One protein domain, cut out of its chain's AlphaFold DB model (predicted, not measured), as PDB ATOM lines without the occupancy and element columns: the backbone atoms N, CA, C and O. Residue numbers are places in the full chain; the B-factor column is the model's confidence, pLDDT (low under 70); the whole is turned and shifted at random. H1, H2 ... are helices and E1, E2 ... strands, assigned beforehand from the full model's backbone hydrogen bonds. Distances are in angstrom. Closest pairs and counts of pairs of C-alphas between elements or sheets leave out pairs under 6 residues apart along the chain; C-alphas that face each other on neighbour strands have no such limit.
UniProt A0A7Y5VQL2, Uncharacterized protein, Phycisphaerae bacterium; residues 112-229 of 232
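This is residues 112 to 229 of the 232 residues of an uncharacterized protein of Phycisphaerae bacterium (UniProt A0A7Y5VQL2). A twisted sheet of four antiparallel strands forms the middle layer, with helices over both of its faces. H1 crosses one face; on the other, the long H2 crosses over E2 and E1 while H3 covers E4. The printed part has 118 residues, with three named helices and four named strands in the order E1, E2, H1, E3, H2, H3, E4; the sheet's order is E2, E1, E3, E4. The class is mixed, helices and strands. The whole is compact, with a radius of gyration of the C-alphas of 13.1 A and spans of 39 by 28 by 25 A.

Strand E1, residues 112 to 120, begins at C-alpha 112 (205.121, 174.688, 206.382) and is 26.1 A long. E2, residues 126 to 134, measures 22.4 A. H1, residues 147 to 156, measures 14.5 A. E3, residues 165 to 174, is the longest strand by residues, at 29.0 A. H2, residues 182 to 199, begins at C-alpha 182 (199.496, 158.584, 203.108) and measures 24.8 A. H3, residues 205 to 213, measures 13.0 A. E4, residues 221 to 228, measures 23.9 A and ends at C-alpha 228 (188.092, 161.472, 223.594).

E1 and E2 form a hairpin, antiparallel at 160 degrees, with N 117 and O 130 at 2.8 A. E1 and E3 are antiparallel at 160 degrees, with N 116 and O 169 at 2.8 A. E3 and E4 are antiparallel at 167 degrees, with N 168 and O 225 at 2.8 A. E2, H1 and E3 make a split strand-helix-strand unit, two strands running the same way with E1 between them in the sheet, and its crossover is right-handed. H1 has a height over the sheet of 8.0 A and runs across the strands, at 78 degrees to E3 on the local plane; its closest C-alphas to E1 are Ala 154 and Ala 117, 5.2 A. On the opposite face, H2 lies over E2 and E1 and runs only just across, at 61 degrees to E1 on the local plane; the closest C-alphas of H2 and E2 are Ala 182 and Ile 131, 7.4 A. H3, on the same face as H2, lies over E4 and runs only just along it, at 29 degrees on the local plane; their closest C-alphas are Gly 205 and Arg 225, 4.5 A. H2 and H3 touch, closest at the C-alphas of Ser 195 and Ala 211, 5.6 A, at a steep tilt of 61 degrees, opposite ways. H1 is apart from H2 and H3. Every O i to N i+4 pair is within hydrogen-bond range in H1, 13 of 14 in H2 and 4 of 5 in H3.

The two C-alphas farthest apart are those of Asp 123 and Ala 138, 39.6 A. The printed part has no cut. The link from E2 to H1, residues 135 to 146, is long. The mean pLDDT of the printed part is 90.4, and no printed residue is under 70.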
ATOM      1  N   GLU A 112     206.456 175.188 206.690       95.19
ATOM      2  CA  GLU A 112     205.121 174.688 206.382       95.19
ATOM      3  C   GLU A 112     204.628 173.871 207.581       95.19
ATOM      4  O   GLU A 112     205.417 173.448 208.432       95.19
ATOM      5  N   CYS A 113     203.315 173.672 207.670       96.00
ATOM      6  CA  CYS A 113     202.711 172.855 208.708       96.00
ATOM      7  C   CYS A 113     201.716 171.884 208.093       96.00
ATOM      8  O   CYS A 113     200.918 172.238 207.223       96.00
ATOM      9  N   VAL A 114     201.740 170.661 208.595       96.75
ATOM     10  CA  VAL A 114     200.762 169.629 208.278       96.75
ATOM     11  C   VAL A 114     200.154 169.112 209.568       96.75
ATOM     12  O   VAL A 114     200.820 168.993 210.596       96.75
ATOM     13  N   VAL A 115     198.858 168.841 209.518       96.62
ATOM     14  CA  VAL A 115     198.103 168.239 210.607       96.62
ATOM     15  C   VAL A 115     197.748 166.824 210.196       96.62
ATOM     16  O   VAL A 115     197.092 166.614 209.177       96.62
ATOM     17  N   LEU A 116     198.181 165.864 211.001       96.31
ATOM     18  CA  LEU A 116     197.856 164.456 210.872       96.31
ATOM     19  C   LEU A 116     196.836 164.096 211.956       96.31
ATOM     20  O   LEU A 116     197.134 164.160 213.146       96.31
ATOM     21  N   ALA A 117     195.626 163.732 211.545       95.81
ATOM     22  CA  ALA A 117     194.599 163.189 212.424       95.81
ATOM     23  C   ALA A 117     194.631 161.660 212.357       95.81
ATOM     24  O   ALA A 117     194.580 161.094 211.267       95.81
ATOM     25  N   ILE A 118     194.714 161.008 213.514       94.44
ATOM     26  CA  ILE A 118     194.818 159.556 213.670       94.44
ATOM     27  C   ILE A 118     193.636 159.101 214.517       94.44
ATOM     28  O   ILE A 118     193.493 159.503 215.673       94.44
ATOM     29  N   PHE A 119     192.781 158.277 213.928       93.56
ATOM     30  CA  PHE A 119     191.534 157.815 214.519       93.56
ATOM     31  C   PHE A 119     191.728 156.409 215.084       93.56
ATOM     32  O   PHE A 119     192.098 155.490 214.345       93.56
ATOM     33  N   ARG A 120     191.497 156.253 216.391       91.19
ATOM     34  CA  ARG A 120     191.794 155.026 217.140       91.19
ATOM     35  C   ARG A 120     190.547 154.427 217.785       91.19
ATOM     36  O   ARG A 120     189.630 155.147 218.194       91.19
ATOM     37  N   GLU A 121     190.545 153.103 217.873       90.06
ATOM     38  CA  GLU A 121     189.591 152.306 218.655       90.06
ATOM     39  C   GLU A 121     189.977 152.238 220.144       90.06
ATOM     40  O   GLU A 121     191.058 152.678 220.546       90.06
ATOM     41  N   SER A 122     189.098 151.653 220.968       85.88
ATOM     42  CA  SER A 122     189.346 151.391 222.397       85.88
ATOM     43  C   SER A 122     190.562 150.504 222.655       85.88
ATOM     44  O   SER A 122     191.173 150.590 223.721       85.88
ATOM     45  N   ASP A 123     190.893 149.608 221.725       83.31
ATOM     46  CA  ASP A 123     192.057 148.725 221.823       83.31
ATOM     47  C   ASP A 123     193.372 149.417 221.433       83.31
ATOM     48  O   ASP A 123     194.450 148.862 221.650       83.31
ATOM     49  N   GLY A 124     193.285 150.658 220.947       82.75
ATOM     50  CA  GLY A 124     194.413 151.452 220.495       82.75
ATOM     51  C   GLY A 124     194.794 151.204 219.037       82.75
ATOM     52  O   GLY A 124     195.730 151.858 218.569       82.75
ATOM     53  N   ASP A 125     194.093 150.340 218.302       85.62
ATOM     54  CA  ASP A 125     194.389 150.124 216.890       85.62
ATOM     55  C   ASP A 125     194.010 151.366 216.064       85.62
ATOM     56  O   ASP A 125     192.984 152.023 216.279       85.62
ATOM     57  N   CYS A 126     194.879 151.721 215.116       86.31
ATOM     58  CA  CYS A 126     194.633 152.804 214.173       86.31
ATOM     59  C   CYS A 126     193.697 152.313 213.062       86.31
ATOM     60  O   CYS A 126     194.081 151.489 212.232       86.31
ATOM     61  N   GLN A 127     192.471 152.837 213.010       84.19
ATOM     62  CA  GLN A 127     191.550 152.522 211.915       84.19
ATOM     63  C   GLN A 127     191.849 153.341 210.660       84.19
ATOM     64  O   GLN A 127     191.569 152.909 209.540       84.19
ATOM     65  N   CYS A 128     192.305 154.579 210.845       91.44
ATOM     66  CA  CYS A 128     192.248 155.588 209.804       91.44
ATOM     67  C   CYS A 128     193.120 156.790 210.143       91.44
ATOM     68  O   CYS A 128     193.285 157.159 211.307       91.44
ATOM     69  N   ARG A 129     193.631 157.440 209.099       93.50
ATOM     70  CA  ARG A 129     194.460 158.635 209.210       93.50
ATOM     71  C   ARG A 129     194.113 159.636 208.122       93.50
ATOM     72  O   ARG A 129     193.694 159.252 207.030       93.50
ATOM     73  N   ALA A 130     194.318 160.913 208.407       93.88
ATOM     74  CA  ALA A 130     194.116 161.980 207.442       93.88
ATOM     75  C   ALA A 130     195.158 163.077 207.604       93.88
ATOM     76  O   ALA A 130     195.457 163.494 208.720       93.88
ATOM     77  N   ILE A 131     195.671 163.557 206.476       95.38
ATOM     78  CA  ILE A 131     196.662 164.628 206.411       95.38
ATOM     79  C   ILE A 131     195.974 165.860 205.848       95.38
ATOM     80  O   ILE A 131     195.301 165.788 204.817       95.38
ATOM     81  N   SER A 132     196.161 166.995 206.506       95.69
ATOM     82  CA  SER A 132     195.723 168.287 206.000       95.69
ATOM     83  C   SER A 132     196.865 169.290 206.096       95.69
ATOM     84  O   SER A 132     197.437 169.444 207.178       95.69
ATOM     85  N   PRO A 133     197.181 170.031 205.023       95.31
ATOM     86  CA  PRO A 133     198.043 171.195 205.150       95.31
ATOM     87  C   PRO A 133     197.373 172.227 206.066       95.31
ATOM     88  O   PRO A 133     196.146 172.371 206.070       95.31
ATOM     89  N   MET A 134     198.184 172.944 206.838       94.50
ATOM     90  CA  MET A 134     197.748 174.007 207.734       94.50
ATOM     91  C   MET A 134     198.629 175.238 207.535       94.50
ATOM     92  O   MET A 134     199.854 175.149 207.515       94.50
ATOM     93  N   ASP A 135     197.998 176.400 207.401       93.12
ATOM     94  CA  ASP A 135     198.705 177.678 207.384       93.12
ATOM     95  C   ASP A 135     198.855 178.178 208.824       93.12
ATOM     96  O   ASP A 135     197.858 178.470 209.485       93.12
ATOM     97  N   LEU A 136     200.091 178.254 209.324       88.31
ATOM     98  CA  LEU A 136     200.361 178.785 210.664       88.31
ATOM     99  C   LEU A 136     200.204 180.307 210.722       88.31
ATOM    100  O   LEU A 136     200.025 180.867 211.799       88.31
ATOM    101  N   GLY A 137     200.226 181.007 209.590       87.50
ATOM    102  CA  GLY A 137     200.347 182.457 209.574       87.50
ATOM    103  C   GLY A 137     201.749 182.925 209.983       87.50
ATOM    104  O   GLY A 137     202.514 182.248 210.673       87.50
ATOM    105  N   ALA A 138     202.124 184.116 209.521       85.06
ATOM    106  CA  ALA A 138     203.470 184.637 209.731       85.06
ATOM    107  C   ALA A 138     203.756 184.901 211.222       85.06
ATOM    108  O   ALA A 138     203.149 185.781 211.831       85.06
ATOM    109  N   GLY A 139     204.744 184.190 211.774       82.75
ATOM    110  CA  GLY A 139     205.228 184.385 213.144       82.75
ATOM    111  C   GLY A 139     204.457 183.623 214.224       82.75
ATOM    112  O   GLY A 139     204.773 183.793 215.402       82.75
ATOM    113  N   SER A 140     203.482 182.794 213.853       88.44
ATOM    114  CA  SER A 140     202.818 181.892 214.797       88.44
ATOM    115  C   SER A 140     203.665 180.645 215.044       88.44
ATOM    116  O   SER A 140     204.391 180.186 214.164       88.44
ATOM    117  N   SER A 141     203.544 180.071 216.239       91.00
ATOM    118  CA  SER A 141     204.147 178.782 216.589       91.00
ATOM    119  C   SER A 141     203.081 177.689 216.692       91.00
ATOM    120  O   SER A 141     201.904 177.982 216.908       91.00
ATOM    121  N   LEU A 142     203.489 176.419 216.614       93.06
ATOM    122  CA  LEU A 142     202.587 175.276 216.820       93.06
ATOM    123  C   LEU A 142     201.823 175.347 218.155       93.06
ATOM    124  O   LEU A 142     200.653 174.980 218.223       93.06
ATOM    125  N   ASP A 143     202.462 175.861 219.208       90.38
ATOM    126  CA  ASP A 143     201.856 175.982 220.541       90.38
ATOM    127  C   ASP A 143     200.730 177.024 220.607       90.38
ATOM    128  O   ASP A 143     199.935 177.013 221.547       90.38
ATOM    129  N   SER A 144     200.668 177.936 219.631       91.50
ATOM    130  CA  SER A 144     199.647 178.986 219.560       91.50
ATOM    131  C   SER A 144     198.352 178.548 218.868       91.50
ATOM    132  O   SER A 144     197.377 179.297 218.886       91.50
ATOM    133  N   ILE A 145     198.325 177.345 218.285       92.12
ATOM    134  CA  ILE A 145     197.147 176.812 217.597       92.12
ATOM    135  C   ILE A 145     196.043 176.500 218.611       92.12
ATOM    136  O   ILE A 145     196.263 175.803 219.608       92.12
ATOM    137  N   ASP A 146     194.830 176.980 218.329       93.25
ATOM    138  CA  ASP A 146     193.663 176.705 219.161       93.25
ATOM    139  C   ASP A 146     193.308 175.201 219.108       93.25
ATOM    140  O   ASP A 146     193.158 174.636 218.020       93.25
ATOM    141  N   PRO A 147     193.114 174.520 220.252       91.31
ATOM    142  CA  PRO A 147     192.699 173.117 220.278       91.31
ATOM    143  C   PRO A 147     191.436 172.806 219.459       91.31
ATOM    144  O   PRO A 147     191.312 171.716 218.900       91.31
ATOM    145  N   ARG A 148     190.498 173.754 219.355       91.44
ATOM    146  CA  ARG A 148     189.277 173.615 218.547       91.44
ATOM    147  C   ARG A 148     189.587 173.582 217.057       91.44
ATOM    148  O   ARG A 148     188.850 172.955 216.299       91.44
ATOM    149  N   GLU A 149     190.661 174.238 216.629       92.25
ATOM    150  CA  GLU A 149     191.103 174.207 215.240       92.25
ATOM    151  C   GLU A 149     191.653 172.831 214.862       92.25
ATOM    152  O   GLU A 149     191.261 172.302 213.821       92.25
ATOM    153  N   PHE A 150     192.440 172.198 215.739       91.56
ATOM    154  CA  PHE A 150     192.878 170.811 215.550       91.56
ATOM    155  C   PHE A 150     191.705 169.854 215.390       91.56
ATOM    156  O   PHE A 150     191.672 169.069 214.443       91.56
ATOM    157  N   LEU A 151     190.720 169.954 216.285       89.31
ATOM    158  CA  LEU A 151     189.543 169.102 216.222       89.31
ATOM    159  C   LEU A 151     188.734 169.363 214.945       89.31
ATOM    160  O   LEU A 151     188.316 168.418 214.292       89.31
ATOM    161  N   ARG A 152     188.561 170.624 214.532       91.62
ATOM    162  CA  ARG A 152     187.867 170.964 213.279       91.62
ATOM    163  C   ARG A 152     188.563 170.360 212.058       91.62
ATOM    164  O   ARG A 152     187.885 169.843 211.178       91.62
ATOM    165  N   ILE A 153     189.893 170.437 211.994       88.56
ATOM    166  CA  ILE A 153     190.674 169.848 210.898       88.56
ATOM    167  C   ILE A 153     190.506 168.327 210.894       88.56
ATOM    168  O   ILE A 153     190.218 167.755 209.845       88.56
ATOM    169  N   ALA A 154     190.604 167.691 212.064       89.00
ATOM    170  CA  ALA A 154     190.400 166.256 212.200       89.00
ATOM    171  C   ALA A 154     188.982 165.831 211.785       89.00
ATOM    172  O   ALA A 154     188.834 164.935 210.970       89.00
ATOM    173  N   LEU A 155     187.933 166.503 212.261       87.00
ATOM    174  CA  LEU A 155     186.540 166.154 211.947       87.00
ATOM    175  C   LEU A 155     186.156 166.407 210.482       87.00
ATOM    176  O   LEU A 155     185.233 165.779 209.972       87.00
ATOM    177  N   ASN A 156     186.853 167.317 209.798       89.94
ATOM    178  CA  ASN A 156     186.670 167.529 208.363       89.94
ATOM    179  C   ASN A 156     187.314 166.424 207.517       89.94
ATOM    180  O   ASN A 156     187.031 166.334 206.320       89.94
ATOM    181  N   ALA A 157     188.175 165.590 208.105       85.12
ATOM    182  CA  ALA A 157     188.677 164.421 207.419       85.12
ATOM    183  C   ALA A 157     187.542 163.422 207.199       85.12
ATOM    184  O   ALA A 157     186.846 163.008 208.125       85.12
ATOM    185  N   SER A 158     187.371 162.997 205.953       72.88
ATOM    186  CA  SER A 158     186.400 161.978 205.585       72.88
ATOM    187  C   SER A 158     186.896 160.601 206.019       72.88
ATOM    188  O   SER A 158     187.436 159.844 205.213       72.88
ATOM    189  N   CYS A 159     186.716 160.290 207.299       83.12
ATOM    190  CA  CYS A 159     186.894 158.957 207.839       83.12
ATOM    191  C   CYS A 159     185.523 158.360 208.186       83.12
ATOM    192  O   CYS A 159     184.733 158.990 208.880       83.12
ATOM    193  N   SER A 160     185.213 157.162 207.683       73.56
ATOM    194  CA  SER A 160     183.927 156.487 207.941       73.56
ATOM    195  C   SER A 160     183.909 155.669 209.237       73.56
ATOM    196  O   SER A 160     182.958 154.932 209.479       73.56
ATOM    197  N   ALA A 161     184.993 155.730 210.005       74.31
ATOM    198  CA  ALA A 161     185.132 155.080 211.295       74.31
ATOM    199  C   ALA A 161     184.226 155.742 212.344       74.31
ATOM    200  O   ALA A 161     183.967 156.943 212.262       74.31
ATOM    201  N   GLU A 162     183.828 154.988 213.369       86.69
ATOM    202  CA  GLU A 162     183.316 155.520 214.642       86.69
ATOM    203  C   GLU A 162     184.445 155.433 215.689       86.69
ATOM    204  O   GLU A 162     184.449 154.516 216.509       86.69
ATOM    205  N   PRO A 163     185.471 156.301 215.617       91.38
ATOM    206  CA  PRO A 163     186.603 156.226 216.524       91.38
ATOM    207  C   PRO A 163     186.199 156.666 217.926       91.38
ATOM    208  O   PRO A 163     185.457 157.633 218.096       91.38
ATOM    209  N   GLU A 164     186.745 155.993 218.932       91.12
ATOM    210  CA  GLU A 164     186.582 156.405 220.327       91.12
ATOM    211  C   GLU A 164     187.559 157.523 220.687       91.12
ATOM    212  O   GLU A 164     187.273 158.352 221.547       91.12
ATOM    213  N   GLN A 165     188.714 157.568 220.018       91.12
ATOM    214  CA  GLN A 165     189.769 158.532 220.297       91.12
ATOM    215  C   GLN A 165     190.357 159.103 219.007       91.12
ATOM    216  O   GLN A 165     190.508 158.408 217.999       91.12
ATOM    217  N   VAL A 166     190.747 160.375 219.054       93.19
ATOM    218  CA  VAL A 166     191.480 161.040 217.972       93.19
ATOM    219  C   VAL A 166     192.769 161.620 218.517       93.19
ATOM    220  O   VAL A 166     192.749 162.471 219.407       93.19
ATOM    221  N   VAL A 167     193.894 161.194 217.953       94.00
ATOM    222  CA  VAL A 167     195.197 161.816 218.182       94.00
ATOM    223  C   VAL A 167     195.487 162.733 217.005       94.00
ATOM    224  O   VAL A 167     195.546 162.295 215.860       94.00
ATOM    225  N   VAL A 168     195.649 164.022 217.280       95.69
ATOM    226  CA  VAL A 168     195.993 165.030 216.279       95.69
ATOM    227  C   VAL A 168     197.439 165.447 216.490       95.69
ATOM    228  O   VAL A 168     197.796 165.925 217.567       95.69
ATOM    229  N   LEU A 169     198.262 165.271 215.462       96.62
ATOM    230  CA  LEU A 169     199.650 165.704 215.413       96.62
ATOM    231  C   LEU A 169     199.777 166.905 214.484       96.62
ATOM    232  O   LEU A 169     199.386 166.840 213.323       96.62
ATOM    233  N   ALA A 170     200.361 167.986 214.976       97.00
ATOM    234  CA  ALA A 170     200.757 169.135 214.182       97.00
ATOM    235  C   ALA A 170     202.266 169.081 213.983       97.00
ATOM    236  O   ALA A 170     203.008 169.084 214.966       97.00
ATOM    237  N   VAL A 171     202.711 169.020 212.733       97.00
ATOM    238  CA  VAL A 171     204.118 168.877 212.370       97.00
ATOM    239  C   VAL A 171     204.521 170.091 211.541       97.00
ATOM    240  O   VAL A 171     203.949 170.322 210.476       97.00
ATOM    241  N   ALA A 172     205.484 170.870 212.032       96.75
ATOM    242  CA  ALA A 172     206.003 172.054 211.350       96.75
ATOM    243  C   ALA A 172     207.497 171.927 211.069       96.75
ATOM    244  O   ALA A 172     208.261 171.462 211.915       96.75
ATOM    245  N   GLY A 173     207.918 172.372 209.891       95.31
ATOM    246  CA  GLY A 173     209.306 172.266 209.462       95.31
ATOM    247  C   GLY A 173     209.495 172.571 207.978       95.31
ATOM    248  O   GLY A 173     208.597 173.111 207.322       95.31
ATOM    249  N   PRO A 174     210.674 172.248 207.420       94.62
ATOM    250  CA  PRO A 174     210.912 172.368 205.989       94.62
ATOM    251  C   PRO A 174     209.974 171.435 205.221       94.62
ATOM    252  O   PRO A 174     209.911 170.252 205.526       94.62
ATOM    253  N   ARG A 175     209.312 171.937 204.171       94.50
ATOM    254  CA  ARG A 175     208.346 171.171 203.357       94.50
ATOM    255  C   ARG A 175     208.802 169.758 202.973       94.50
ATOM    256  O   ARG A 175     208.012 168.834 203.002       94.50
ATOM    257  N   LYS A 176     210.072 169.607 202.595       95.25
ATOM    258  CA  LYS A 176     210.678 168.329 202.173       95.25
ATOM    259  C   LYS A 176     210.800 167.280 203.290       95.25
ATOM    260  O   LYS A 176     211.142 166.146 202.994       95.25
ATOM    261  N   ASP A 177     210.633 167.700 204.542       95.94
ATOM    262  CA  ASP A 177     210.764 166.878 205.745       95.94
ATOM    263  C   ASP A 177     209.386 166.663 206.415       95.94
ATOM    264  O   ASP A 177     209.314 166.091 207.504       95.94
ATOM    265  N   LEU A 178     208.300 167.154 205.799       96.44
ATOM    266  CA  LEU A 178     206.924 166.978 206.264       96.44
ATOM    267  C   LEU A 178     206.247 165.847 205.488       96.44
ATOM    268  O   LEU A 178     206.470 165.768 204.282       96.44
ATOM    269  N   PRO A 179     205.382 165.044 206.138       96.50
ATOM    270  CA  PRO A 179     204.614 164.019 205.447       96.50
ATOM    271  C   PRO A 179     203.690 164.663 204.410       96.50
ATOM    272  O   PRO A 179     202.829 165.476 204.770       96.50
ATOM    273  N   ASP A 180     203.857 164.305 203.140       95.75
ATOM    274  CA  ASP A 180     203.040 164.841 202.044       95.75
ATOM    275  C   ASP A 180     202.013 163.842 201.487       95.75
ATOM    276  O   ASP A 180     201.050 164.246 200.821       95.75
ATOM    277  N   ASP A 181     202.152 162.562 201.838       94.94
ATOM    278  CA  ASP A 181     201.263 161.492 201.414       94.94
ATOM    279  C   ASP A 181     200.929 160.479 202.522       94.94
ATOM    280  O   ASP A 181     201.406 160.518 203.662       94.94
ATOM    281  N   ALA A 182     200.022 159.566 202.179       91.69
ATOM    282  CA  ALA A 182     199.496 158.584 203.108       91.69
ATOM    283  C   ALA A 182     200.539 157.544 203.552       91.69
ATOM    284  O   ALA A 182     200.389 157.025 204.659       91.69
ATOM    285  N   ASP A 183     201.536 157.229 202.724       94.62
ATOM    286  CA  ASP A 183     202.575 156.241 203.032       94.62
ATOM    287  C   ASP A 183     203.576 156.837 204.036       94.62
ATOM    288  O   ASP A 183     203.966 156.180 205.004       94.62
ATOM    289  N   GLU A 184     203.923 158.116 203.884       95.62
ATOM    290  CA  GLU A 184     204.754 158.834 204.855       95.62
ATOM    291  C   GLU A 184     204.056 159.008 206.206       95.62
ATOM    292  O   GLU A 184     204.669 158.811 207.261       95.62
ATOM    293  N   ALA A 185     202.753 159.294 206.201       94.69
ATOM    294  CA  ALA A 185     201.976 159.309 207.436       94.69
ATOM    295  C   ALA A 185     201.912 157.933 208.118       94.69
ATOM    296  O   ALA A 185     201.916 157.879 209.346       94.69
ATOM    297  N   ASP A 186     201.896 156.829 207.362       94.44
ATOM    298  CA  ASP A 186     201.952 155.480 207.943       94.44
ATOM    299  C   ASP A 186     203.264 155.216 208.681       94.44
ATOM    300  O   ASP A 186     203.255 154.549 209.713       94.44
ATOM    301  N   MET A 187     204.387 155.776 208.220       94.50
ATOM    302  CA  MET A 187     205.655 155.664 208.949       94.50
ATOM    303  C   MET A 187     205.596 156.372 210.309       94.50
ATOM    304  O   MET A 187     206.114 155.858 211.302       94.50
ATOM    305  N   ILE A 188     204.927 157.528 210.377       95.00
ATOM    306  CA  ILE A 188     204.714 158.258 211.635       95.00
ATOM    307  C   ILE A 188     203.780 157.472 212.565       95.00
ATOM    308  O   ILE A 188     204.055 157.371 213.760       95.00
ATOM    309  N   VAL A 189     202.704 156.888 212.028       94.06
ATOM    310  CA  VAL A 189     201.775 156.036 212.793       94.06
ATOM    311  C   VAL A 189     202.487 154.788 213.322       94.06
ATOM    312  O   VAL A 189     202.371 154.483 214.502       94.06
ATOM    313  N   ALA A 190     203.301 154.115 212.506       93.06
ATOM    314  CA  ALA A 190     204.070 152.954 212.949       93.06
ATOM    315  C   ALA A 190     205.019 153.305 214.109       93.06
ATOM    316  O   ALA A 190     205.102 152.572 215.094       93.06
ATOM    317  N   CYS A 191     205.684 154.461 214.034       92.94
ATOM    318  CA  CYS A 191     206.514 154.969 215.126       92.94
ATOM    319  C   CYS A 191     205.707 155.261 216.405       92.94
ATOM    320  O   CYS A 191     206.144 154.942 217.518       92.94
ATOM    321  N   LEU A 192     204.523 155.861 216.255       91.69
ATOM    322  CA  LEU A 192     203.605 156.082 217.368       91.69
ATOM    323  C   LEU A 192     203.210 154.772 218.031       91.69
ATOM    324  O   LEU A 192     203.250 154.708 219.252       91.69
ATOM    325  N   ASP A 193     202.848 153.751 217.259       90.12
ATOM    326  CA  ASP A 193     202.374 152.473 217.790       90.12
ATOM    327  C   ASP A 193     203.480 151.746 218.566       90.12
ATOM    328  O   ASP A 193     203.245 151.272 219.681       90.12
ATOM    329  N   GLU A 194     204.713 151.742 218.050       88.19
ATOM    330  CA  GLU A 194     205.875 151.200 218.768       88.19
ATOM    331  C   GLU A 194     206.111 151.906 220.112       88.19
ATOM    332  O   GLU A 194     206.460 151.270 221.111       88.19
ATOM    333  N   SER A 195     205.871 153.217 220.156       83.19
ATOM    334  CA  SER A 195     206.081 154.040 221.346       83.19
ATOM    335  C   SER A 195     204.888 154.034 222.310       83.19
ATOM    336  O   SER A 195     205.069 154.109 223.524       83.19
ATOM    337  N   ALA A 196     203.658 153.920 221.808       76.75
ATOM    338  CA  ALA A 196     202.426 153.906 222.597       76.75
ATOM    339  C   ALA A 196     202.353 152.663 223.490       76.75
ATOM    340  O   ALA A 196     201.871 152.738 224.622       76.75
ATOM    341  N   LEU A 197     202.936 151.548 223.035       72.44
ATOM    342  CA  LEU A 197     203.155 150.355 223.856       72.44
ATOM    343  C   LEU A 197     203.953 150.649 225.138       72.44
ATOM    344  O   LEU A 197     203.831 149.912 226.117       72.44
ATOM    345  N   LEU A 198     204.752 151.721 225.153       70.75
ATOM    346  CA  LEU A 198     205.553 152.143 226.303       70.75
ATOM    347  C   LEU A 198     204.823 153.151 227.203       70.75
ATOM    348  O   LEU A 198     205.129 153.220 228.393       70.75
ATOM    349  N   ALA A 199     203.875 153.922 226.660       71.69
ATOM    350  CA  ALA A 199     203.189 154.999 227.379       71.69
ATOM    351  C   ALA A 199     202.065 154.497 228.312       71.69
ATOM    352  O   ALA A 199     201.756 155.144 229.311       71.69
ATOM    353  N   GLY A 200     201.501 153.314 228.041       72.75
ATOM    354  CA  GLY A 200     200.445 152.715 228.865       72.75
ATOM    355  C   GLY A 200     199.072 153.383 228.694       72.75
ATOM    356  O   GLY A 200     198.853 154.163 227.774       72.75
ATOM    357  N   ALA A 201     198.123 153.045 229.576       72.44
ATOM    358  CA  ALA A 201     196.726 153.492 229.477       72.44
ATOM    359  C   ALA A 201     196.516 154.991 229.773       72.44
ATOM    360  O   ALA A 201     195.504 155.550 229.367       72.44
ATOM    361  N   ASP A 202     197.474 155.634 230.446       74.31
ATOM    362  CA  ASP A 202     197.417 157.052 230.830       74.31
ATOM    363  C   ASP A 202     198.209 157.953 229.860       74.31
ATOM    364  O   ASP A 202     198.640 159.047 230.230       74.31
ATOM    365  N   ALA A 203     198.449 157.484 228.630       81.56
ATOM    366  CA  ALA A 203     199.170 158.240 227.612       81.56
ATOM    367  C   ALA A 203     198.431 159.547 227.292       81.56
ATOM    368  O   ALA A 203     197.349 159.548 226.704       81.56
ATOM    369  N   ASP A 204     199.025 160.671 227.681       86.00
ATOM    370  CA  ASP A 204     198.487 161.986 227.377       86.00
ATOM    371  C   ASP A 204     198.887 162.437 225.967       86.00
ATOM    372  O   ASP A 204     199.719 161.828 225.290       86.00
ATOM    373  N   GLY A 205     198.320 163.568 225.532       85.62
ATOM    374  CA  GLY A 205     198.716 164.201 224.279       85.62
ATOM    375  C   GLY A 205     200.238 164.332 224.181       85.62
ATOM    376  O   GLY A 205     200.808 163.867 223.202       85.62
ATOM    377  N   SER A 206     200.910 164.884 225.198       90.12
ATOM    378  CA  SER A 206     202.342 165.214 225.130       90.12
ATOM    379  C   SER A 206     203.261 164.001 224.932       90.12
ATOM    380  O   SER A 206     204.260 164.100 224.212       90.12
ATOM    381  N   SER A 207     202.873 162.844 225.472       91.31
ATOM    382  CA  SER A 207     203.570 161.567 225.298       91.31
ATOM    383  C   SER A 207     203.675 161.158 223.824       91.31
ATOM    384  O   SER A 207     204.730 160.700 223.385       91.31
ATOM    385  N   TYR A 208     202.631 161.407 223.027       91.62
ATOM    386  CA  TYR A 208     202.639 161.122 221.588       91.62
ATOM    387  C   TYR A 208     203.571 162.045 220.789       91.62
ATOM    388  O   TYR A 208     204.254 161.581 219.879       91.62
ATOM    389  N   ALA A 209     203.658 163.337 221.126       94.00
ATOM    390  CA  ALA A 209     204.617 164.236 220.473       94.00
ATOM    391  C   ALA A 209     206.058 163.828 220.783       94.00
ATOM    392  O   ALA A 209     206.909 163.882 219.900       94.00
ATOM    393  N   MET A 210     206.335 163.415 222.024       91.88
ATOM    394  CA  MET A 210     207.654 162.908 222.393       91.88
ATOM    395  C   MET A 210     208.016 161.644 221.614       91.88
ATOM    396  O   MET A 210     209.101 161.594 221.048       91.88
ATOM    397  N   ALA A 211     207.096 160.682 221.534       92.00
ATOM    398  CA  ALA A 211     207.266 159.465 220.746       92.00
ATOM    399  C   ALA A 211     207.609 159.762 219.278       92.00
ATOM    400  O   ALA A 211     208.591 159.264 218.738       92.00
ATOM    401  N   VAL A 212     206.827 160.633 218.639       94.25
ATOM    402  CA  VAL A 212     207.001 160.962 217.217       94.25
ATOM    403  C   VAL A 212     208.279 161.743 216.961       94.25
ATOM    404  O   VAL A 212     208.902 161.572 215.915       94.25
ATOM    405  N   ARG A 213     208.693 162.598 217.900       94.88
ATOM    406  CA  ARG A 213     209.898 163.419 217.750       94.88
ATOM    407  C   ARG A 213     211.147 162.572 217.497       94.88
ATOM    408  O   ARG A 213     212.007 163.024 216.748       94.88
ATOM    409  N   ASP A 214     211.226 161.369 218.057       91.69
ATOM    410  CA  ASP A 214     212.369 160.470 217.860       91.69
ATOM    411  C   ASP A 214     212.435 159.878 216.438       91.69
ATOM    412  O   ASP A 214     213.493 159.424 216.003       91.69
ATOM    413  N   CYS A 215     211.331 159.936 215.689       92.12
ATOM    414  CA  CYS A 215     211.216 159.432 214.320       92.12
ATOM    415  C   CYS A 215     211.249 160.528 213.252       92.12
ATOM    416  O   CYS A 215     211.349 160.223 212.063       92.12
ATOM    417  N   LEU A 216     211.161 161.799 213.649       94.50
ATOM    418  CA  LEU A 216     211.173 162.922 212.720       94.50
ATOM    419  C   LEU A 216     212.603 163.423 212.445       94.50
ATOM    420  O   LEU A 216     213.472 163.364 213.320       94.50
ATOM    421  N   PRO A 217     212.866 163.971 211.244       95.00
ATOM    422  CA  PRO A 217     214.124 164.644 210.948       95.00
ATOM    423  C   PRO A 217     214.412 165.816 211.895       95.00
ATOM    424  O   PRO A 217     213.516 166.450 212.460       95.00
ATOM    425  N   SER A 218     215.692 166.164 212.032       93.06
ATOM    426  CA  SER A 218     216.084 167.344 212.798       93.06
ATOM    427  C   SER A 218     215.574 168.631 212.140       93.06
ATOM    428  O   SER A 218     215.570 168.770 210.920       93.06
ATOM    429  N   GLY A 219     215.153 169.592 212.965       92.06
ATOM    430  CA  GLY A 219     214.546 170.839 212.486       92.06
ATOM    431  C   GLY A 219     213.033 170.759 212.268       92.06
ATOM    432  O   GLY A 219     212.434 171.777 211.937       92.06
ATOM    433  N   VAL A 220     212.413 169.599 212.508       95.94
ATOM    434  CA  VAL A 220     210.956 169.454 212.564       95.94
ATOM    435  C   VAL A 220     210.476 169.571 214.013       95.94
ATOM    436  O   VAL A 220     211.052 169.001 214.942       95.94
ATOM    437  N   SER A 221     209.408 170.336 214.212       95.56
ATOM    438  CA  SER A 221     208.705 170.474 215.483       95.56
ATOM    439  C   SER A 221     207.377 169.734 215.420       95.56
ATOM    440  O   SER A 221     206.694 169.771 214.401       95.56
ATOM    441  N   VAL A 222     207.000 169.084 216.519       96.38
ATOM    442  CA  VAL A 222     205.734 168.363 216.634       96.38
ATOM    443  C   VAL A 222     205.027 168.744 217.926       96.38
ATOM    444  O   VAL A 222     205.654 168.826 218.985       96.38
ATOM    445  N   VAL A 223     203.723 168.978 217.826       96.00
ATOM    446  CA  VAL A 223     202.802 169.127 218.955       96.00
ATOM    447  C   VAL A 223     201.664 168.143 218.753       96.00
ATOM    448  O   VAL A 223     201.240 167.888 217.630       96.00
ATOM    449  N   SER A 224     201.163 167.582 219.840       95.38
ATOM    450  CA  SER A 224     200.115 166.572 219.811       95.38
ATOM    451  C   SER A 224     198.985 166.930 220.764       95.38
ATOM    452  O   SER A 224     199.186 167.491 221.847       95.38
ATOM    453  N   ARG A 225     197.768 166.578 220.360       94.62
ATOM    454  CA  ARG A 225     196.556 166.670 221.171       94.62
ATOM    455  C   ARG A 225     195.767 165.382 221.031       94.62
ATOM    456  O   ARG A 225     195.751 164.773 219.970       94.62
ATOM    457  N   MET A 226     195.119 164.986 222.115       92.75
ATOM    458  CA  MET A 226     194.256 163.817 222.150       92.75
ATOM    459  C   MET A 226     192.847 164.271 222.509       92.75
ATOM    460  O   MET A 226     192.677 165.094 223.411       92.75
ATOM    461  N   PHE A 227     191.863 163.744 221.792       92.12
ATOM    462  CA  PHE A 227     190.448 163.995 222.011       92.12
ATOM    463  C   PHE A 227     189.747 162.663 222.233       92.12
ATOM    464  O   PHE A 227     189.917 161.731 221.448       92.12
ATOM    465  N   ASP A 228     188.972 162.594 223.305       91.62
ATOM    466  CA  ASP A 228     188.092 161.472 223.594       91.62
ATOM    467  C   ASP A 228     186.714 161.780 222.999       91.62
ATOM    468  O   ASP A 228     186.122 162.821 223.296       91.62
ATOM    469  N   LEU A 229     186.242 160.912 222.107       89.19
ATOM    470  CA  LEU A 229     184.946 161.023 221.440       89.19
ATOM    471  C   LEU A 229     183.877 160.150 222.106       89.19
ATOM    472  O   LEU A 229     182.723 160.182 221.690       89.19
TER     473      LEU A 229